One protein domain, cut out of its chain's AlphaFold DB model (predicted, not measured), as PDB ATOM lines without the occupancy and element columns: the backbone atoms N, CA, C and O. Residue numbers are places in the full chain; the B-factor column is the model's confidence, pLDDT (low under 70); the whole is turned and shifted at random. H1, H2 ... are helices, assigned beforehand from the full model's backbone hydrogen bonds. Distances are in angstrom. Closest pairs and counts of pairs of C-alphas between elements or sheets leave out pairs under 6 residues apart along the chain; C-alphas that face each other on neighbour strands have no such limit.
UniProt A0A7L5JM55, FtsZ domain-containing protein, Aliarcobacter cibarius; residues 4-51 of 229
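What this domain is: This is residues 4 to 51 of the 229 residues of the protein "FtsZ domain-containing protein" of Aliarcobacter cibarius (UniProt A0A7L5JM55). Two long helices, H1 and then the longer H2, meet near their ends at a corner and make a V, with both arms sticking out free at residues 4 to 14 and 31 to 51. The printed part has 48 residues with two named helices and no named strand, and its class is all helix. It is extended, with a radius of gyration of the C-alphas of 15.6 A, and only just flat, spanning 43 by 29 by 9 A.

How they stand to each other: H1, residues 4 to 22, and H2, residues 24 to 50, are close but not clearly touching, with 2 pairs of C-alphas within 8 A. Their closest C-alphas, those of Leu 19 and Val 27, are 6.6 A apart. They run opposite ways at a steep tilt of 66 degrees. In H1 and H2 every O i to N i+4 pair is within hydrogen-bond range.

Where its parts are: H1 begins at C-alpha 4 (-9.732, -41.293, -45.434) and is 26.9 A long from first to last C-alpha. H2 is 38.6 A long and ends at C-alpha 50 (-11.104, -40.625, -7.378).

The domain as a whole: The two C-alphas farthest apart, those of Leu 20 and Tyr 51, are 44.8 A apart. The link from H1 to H2 is tight, and the printed part has no cut. Confidence is low, with pLDDT under 70, at residues 45 to 51.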
ATOM      1  N   LEU A   4     -10.892 -41.896 -46.082       75.88
ATOM      2  CA  LEU A   4      -9.732 -41.293 -45.434       75.88
ATOM      3  C   LEU A   4      -9.170 -40.101 -46.229       75.88
ATOM      4  O   LEU A   4      -8.836 -39.071 -45.648       75.88
ATOM      5  N   SER A   5      -9.114 -40.213 -47.559       79.88
ATOM      6  CA  SER A   5      -8.634 -39.155 -48.451       79.88
ATOM      7  C   SER A   5      -9.543 -37.927 -48.395       79.88
ATOM      8  O   SER A   5      -9.052 -36.802 -48.335       79.88
ATOM      9  N   ILE A   6     -10.864 -38.141 -48.367       84.25
ATOM     10  CA  ILE A   6     -11.854 -37.059 -48.238       84.25
ATOM     11  C   ILE A   6     -11.652 -36.329 -46.907       84.25
ATOM     12  O   ILE A   6     -11.492 -35.113 -46.906       84.25
ATOM     13  N   ILE A   7     -11.567 -37.062 -45.791       83.19
ATOM     14  CA  ILE A   7     -11.396 -36.477 -44.453       83.19
ATOM     15  C   ILE A   7     -10.117 -35.638 -44.363       83.19
ATOM     16  O   ILE A   7     -10.161 -34.518 -43.856       83.19
ATOM     17  N   ILE A   8      -8.991 -36.142 -44.881       84.00
ATOM     18  CA  ILE A   8      -7.710 -35.421 -44.852       84.00
ATOM     19  C   ILE A   8      -7.809 -34.112 -45.636       84.00
ATOM     20  O   ILE A   8      -7.397 -33.066 -45.133       84.00
ATOM     21  N   ILE A   9      -8.387 -34.140 -46.840       84.56
ATOM     22  CA  ILE A   9      -8.536 -32.941 -47.672       84.56
ATOM     23  C   ILE A   9      -9.444 -31.925 -46.977       84.56
ATOM     24  O   ILE A   9      -9.065 -30.760 -46.848       84.56
ATOM     25  N   THR A  10     -10.601 -32.351 -46.464       84.00
ATOM     26  CA  THR A  10     -11.533 -31.448 -45.773       84.00
ATOM     27  C   THR A  10     -10.885 -30.818 -44.539       84.00
ATOM     28  O   THR A  10     -10.978 -29.609 -44.348       84.00
ATOM     29  N   PHE A  11     -10.164 -31.601 -43.733       85.25
ATOM     30  CA  PHE A  11      -9.487 -31.097 -42.535       85.25
ATOM     31  C   PHE A  11      -8.362 -30.111 -42.880       85.25
ATOM     32  O   PHE A  11      -8.220 -29.074 -42.231       85.25
ATOM     33  N   THR A  12      -7.606 -30.391 -43.946       83.31
ATOM     34  CA  THR A  12      -6.514 -29.530 -44.423       83.31
ATOM     35  C   THR A  12      -7.043 -28.186 -44.925       83.31
ATOM     36  O   THR A  12      -6.512 -27.142 -44.550       83.31
ATOM     37  N   VAL A  13      -8.127 -28.190 -45.711       85.31
ATOM     38  CA  VAL A  13      -8.769 -26.961 -46.212       85.31
ATOM     39  C   VAL A  13      -9.323 -26.120 -45.060       85.31
ATOM     40  O   VAL A  13      -9.114 -24.909 -45.035       85.31
ATOM     41  N   VAL A  14      -9.967 -26.745 -44.068       83.88
ATOM     42  CA  VAL A  14     -10.509 -26.037 -42.896       83.88
ATOM     43  C   VAL A  14      -9.398 -25.388 -42.068       83.88
ATOM     44  O   VAL A  14      -9.519 -24.218 -41.704       83.88
ATOM     45  N   ILE A  15      -8.295 -26.098 -41.807       78.94
ATOM     46  CA  ILE A  15      -7.138 -25.532 -41.094       78.94
ATOM     47  C   ILE A  15      -6.522 -24.379 -41.888       78.94
ATOM     48  O   ILE A  15      -6.207 -23.342 -41.309       78.94
ATOM     49  N   PHE A  16      -6.369 -24.531 -43.204       80.00
ATOM     50  CA  PHE A  16      -5.775 -23.501 -44.051       80.00
ATOM     51  C   PHE A  16      -6.624 -22.221 -44.092       80.00
ATOM     52  O   PHE A  16      -6.096 -21.128 -43.888       80.00
ATOM     53  N   LEU A  17      -7.945 -22.346 -44.258       78.88
ATOM     54  CA  LEU A  17      -8.878 -21.216 -44.183       78.88
ATOM     55  C   LEU A  17      -8.857 -20.550 -42.801       78.88
ATOM     56  O   LEU A  17      -8.870 -19.325 -42.696       78.88
ATOM     57  N   TYR A  18      -8.769 -21.346 -41.736       76.81
ATOM     58  CA  TYR A  18      -8.678 -20.837 -40.370       76.81
ATOM     59  C   TYR A  18      -7.367 -20.076 -40.110       76.81
ATOM     60  O   TYR A  18      -7.377 -19.018 -39.478       76.81
ATOM     61  N   LEU A  19      -6.245 -20.563 -40.651       76.12
ATOM     62  CA  LEU A  19      -4.945 -19.889 -40.596       76.12
ATOM     63  C   LEU A  19      -4.937 -18.579 -41.388       76.12
ATOM     64  O   LEU A  19      -4.381 -17.599 -40.898       76.12
ATOM     65  N   LEU A  20      -5.570 -18.539 -42.565       75.94
ATOM     66  CA  LEU A  20      -5.728 -17.307 -43.347       75.94
ATOM     67  C   LEU A  20      -6.591 -16.271 -42.616       75.94
ATOM     68  O   LEU A  20      -6.269 -15.088 -42.637       75.94
ATOM     69  N   TYR A  21      -7.656 -16.713 -41.944       76.94
ATOM     70  CA  TYR A  21      -8.578 -15.826 -41.234       76.94
ATOM     71  C   TYR A  21      -7.987 -15.241 -39.940       76.94
ATOM     72  O   TYR A  21      -8.190 -14.065 -39.650       76.94
ATOM     73  N   LYS A  22      -7.258 -16.042 -39.146       74.25
ATOM     74  CA  LYS A  22      -6.770 -15.626 -37.814       74.25
ATOM     75  C   LYS A  22      -5.261 -15.393 -37.703       74.25
ATOM     76  O   LYS A  22      -4.822 -14.772 -36.734       74.25
ATOM     77  N   GLY A  23      -4.460 -15.886 -38.643       78.19
ATOM     78  CA  GLY A  23      -2.999 -15.857 -38.572       78.19
ATOM     79  C   GLY A  23      -2.405 -16.883 -37.593       78.19
ATOM     80  O   GLY A  23      -2.994 -17.238 -36.569       78.19
ATOM     81  N   LEU A  24      -1.184 -17.344 -37.891       73.94
ATOM     82  CA  LEU A  24      -0.518 -18.471 -37.212       73.94
ATOM     83  C   LEU A  24      -0.449 -18.331 -35.677       73.94
ATOM     84  O   LEU A  24      -0.673 -19.292 -34.942       73.94
ATOM     85  N   LYS A  25      -0.152 -17.121 -35.186       71.62
ATOM     86  CA  LYS A  25       0.038 -16.832 -33.753       71.62
ATOM     87  C   LYS A  25      -1.268 -16.940 -32.956       71.62
ATOM     88  O   LYS A  25      -1.254 -17.408 -31.822       71.62
ATOM     89  N   SER A  26      -2.383 -16.537 -33.564       74.31
ATOM     90  CA  SER A  26      -3.719 -16.620 -32.969       74.31
ATOM     91  C   SER A  26      -4.194 -18.072 -32.898       74.31
ATOM     92  O   SER A  26      -4.611 -18.540 -31.842       74.31
ATOM     93  N   VAL A  27      -3.993 -18.831 -33.982       75.75
ATOM     94  CA  VAL A  27      -4.307 -20.267 -34.034       75.75
ATOM     95  C   VAL A  27      -3.507 -21.063 -33.000       75.75
ATOM     96  O   VAL A  27      -4.077 -21.894 -32.296       75.75
ATOM     97  N   TYR A  28      -2.208 -20.782 -32.843       73.06
ATOM     98  CA  TYR A  28      -1.384 -21.411 -31.804       73.06
ATOM     99  C   TYR A  28      -1.932 -21.154 -30.393       73.06
ATOM    100  O   TYR A  28      -1.980 -22.066 -29.565       73.06
ATOM    101  N   GLN A  29      -2.379 -19.926 -30.121       73.12
ATOM    102  CA  GLN A  29      -2.905 -19.564 -28.811       73.12
ATOM    103  C   GLN A  29      -4.267 -20.214 -28.532       73.12
ATOM    104  O   GLN A  29      -4.480 -20.717 -27.427       73.12
ATOM    105  N   ASP A  30      -5.143 -20.291 -29.535       79.69
ATOM    106  CA  ASP A  30      -6.422 -21.003 -29.446       79.69
ATOM    107  C   ASP A  30      -6.192 -22.504 -29.173       79.69
ATOM    108  O   ASP A  30      -6.789 -23.068 -28.252       79.69
ATOM    109  N   PHE A  31      -5.241 -23.142 -29.867       77.56
ATOM    110  CA  PHE A  31      -4.854 -24.534 -29.602       77.56
ATOM    111  C   PHE A  31      -4.296 -24.735 -28.191       77.56
ATOM    112  O   PHE A  31      -4.718 -25.660 -27.494       77.56
ATOM    113  N   LYS A  32      -3.379 -23.869 -27.742       73.81
ATOM    114  CA  LYS A  32      -2.799 -23.932 -26.392       73.81
ATOM    115  C   LYS A  32      -3.878 -23.811 -25.316       73.81
ATOM    116  O   LYS A  32      -3.859 -24.574 -24.350       73.81
ATOM    117  N   ASN A  33      -4.844 -22.914 -25.505       77.00
ATOM    118  CA  ASN A  33      -5.968 -22.727 -24.590       77.00
ATOM    119  C   ASN A  33      -6.889 -23.953 -24.551       77.00
ATOM    120  O   ASN A  33      -7.232 -24.417 -23.465       77.00
ATOM    121  N   ILE A  34      -7.241 -24.522 -25.710       81.75
ATOM    122  CA  ILE A  34      -8.067 -25.737 -25.794       81.75
ATOM    123  C   ILE A  34      -7.359 -26.916 -25.123       81.75
ATOM    124  O   ILE A  34      -7.981 -27.653 -24.356       81.75
ATOM    125  N   TYR A  35      -6.063 -27.097 -25.386       77.56
ATOM    126  CA  TYR A  35      -5.286 -28.200 -24.829       77.56
ATOM    127  C   TYR A  35      -5.123 -28.051 -23.315       77.56
ATOM    128  O   TYR A  35      -5.372 -29.000 -22.574       77.56
ATOM    129  N   TYR A  36      -4.813 -26.841 -22.841       77.06
ATOM    130  CA  TYR A  36      -4.770 -26.530 -21.415       77.06
ATOM    131  C   TYR A  36      -6.124 -26.776 -20.740       77.06
ATOM    132  O   TYR A  36      -6.178 -27.414 -19.693       77.06
ATOM    133  N   PHE A  37      -7.229 -26.342 -21.353       79.06
ATOM    134  CA  PHE A  37      -8.576 -26.555 -20.825       79.06
ATOM    135  C   PHE A  37      -8.946 -28.043 -20.778       79.06
ATOM    136  O   PHE A  37      -9.450 -28.516 -19.761       79.06
ATOM    137  N   LYS A  38      -8.633 -28.812 -21.831       77.06
ATOM    138  CA  LYS A  38      -8.837 -30.270 -21.861       77.06
ATOM    139  C   LYS A  38      -8.011 -30.985 -20.799       77.06
ATOM    140  O   LYS A  38      -8.562 -31.816 -20.087       77.06
ATOM    141  N   ILE A  39      -6.726 -30.655 -20.666       77.50
ATOM    142  CA  ILE A  39      -5.843 -31.249 -19.656       77.50
ATOM    143  C   ILE A  39      -6.333 -30.894 -18.251       77.50
ATOM    144  O   ILE A  39      -6.488 -31.778 -17.411       77.50
ATOM    145  N   LYS A  40      -6.643 -29.618 -17.996       79.44
ATOM    146  CA  LYS A  40      -7.179 -29.159 -16.712       79.44
ATOM    147  C   LYS A  40      -8.476 -29.891 -16.365       79.44
ATOM    148  O   LYS A  40      -8.599 -30.395 -15.255       79.44
ATOM    149  N   ASN A  41      -9.404 -30.020 -17.314       73.00
ATOM    150  CA  ASN A  41     -10.656 -30.750 -17.102       73.00
ATOM    151  C   ASN A  41     -10.450 -32.254 -16.941       73.00
ATOM    152  O   ASN A  41     -11.149 -32.863 -16.143       73.00
ATOM    153  N   TYR A  42      -9.486 -32.852 -17.642       73.69
ATOM    154  CA  TYR A  42      -9.117 -34.251 -17.444       73.69
ATOM    155  C   TYR A  42      -8.615 -34.482 -16.016       73.69
ATOM    156  O   TYR A  42      -9.092 -35.392 -15.348       73.69
ATOM    157  N   PHE A  43      -7.730 -33.622 -15.504       71.94
ATOM    158  CA  PHE A  43      -7.267 -33.712 -14.118       71.94
ATOM    159  C   PHE A  43      -8.378 -33.431 -13.105       71.94
ATOM    160  O   PHE A  43      -8.460 -34.134 -12.105       71.94
ATOM    161  N   ILE A  44      -9.266 -32.463 -13.360       72.06
ATOM    162  CA  ILE A  44     -10.440 -32.207 -12.508       72.06
ATOM    163  C   ILE A  44     -11.356 -33.433 -12.474       72.06
ATOM    164  O   ILE A  44     -11.739 -33.870 -11.393       72.06
ATOM    165  N   LYS A  45     -11.665 -34.013 -13.636       64.62
ATOM    166  CA  LYS A  45     -12.552 -35.171 -13.759       64.62
ATOM    167  C   LYS A  45     -11.939 -36.415 -13.125       64.62
ATOM    168  O   LYS A  45     -12.608 -37.085 -12.354       64.62
ATOM    169  N   LYS A  46     -10.645 -36.662 -13.345       64.44
ATOM    170  CA  LYS A  46      -9.910 -37.768 -12.715       64.44
ATOM    171  C   LYS A  46      -9.836 -37.604 -11.194       64.44
ATOM    172  O   LYS A  46     -10.000 -38.575 -10.467       64.44
ATOM    173  N   LYS A  47      -9.661 -36.370 -10.706       56.44
ATOM    174  CA  LYS A  47      -9.723 -36.052  -9.274       56.44
ATOM    175  C   LYS A  47     -11.133 -36.294  -8.714       56.44
ATOM    176  O   LYS A  47     -11.254 -36.852  -7.637       56.44
ATOM    177  N   GLN A  48     -12.192 -35.938  -9.448       56.19
ATOM    178  CA  GLN A  48     -13.591 -36.198  -9.070       56.19
ATOM    179  C   GLN A  48     -13.964 -37.689  -9.091       56.19
ATOM    180  O   GLN A  48     -14.652 -38.144  -8.186       56.19
ATOM    181  N   GLU A  49     -13.490 -38.458 -10.071       51.94
ATOM    182  CA  GLU A  49     -13.696 -39.913 -10.150       51.94
ATOM    183  C   GLU A  49     -12.965 -40.650  -9.015       51.94
ATOM    184  O   GLU A  49     -13.509 -41.600  -8.456       51.94
ATOM    185  N   GLN A  50     -11.799 -40.151  -8.583       49.22
ATOM    186  CA  GLN A  50     -11.104 -40.625  -7.378       49.22
ATOM    187  C   GLN A  50     -11.884 -40.332  -6.075       49.22
ATOM    188  O   GLN A  50     -11.707 -41.036  -5.089       49.22
ATOM    189  N   TYR A  51     -12.788 -39.341  -6.070       50.62
ATOM    190  CA  TYR A  51     -13.710 -39.040  -4.961       50.62
ATOM    191  C   TYR A  51     -15.072 -39.756  -5.075       50.62
ATOM    192  O   TYR A  51     -16.002 -39.405  -4.349       50.62
TER     193      TYR A  51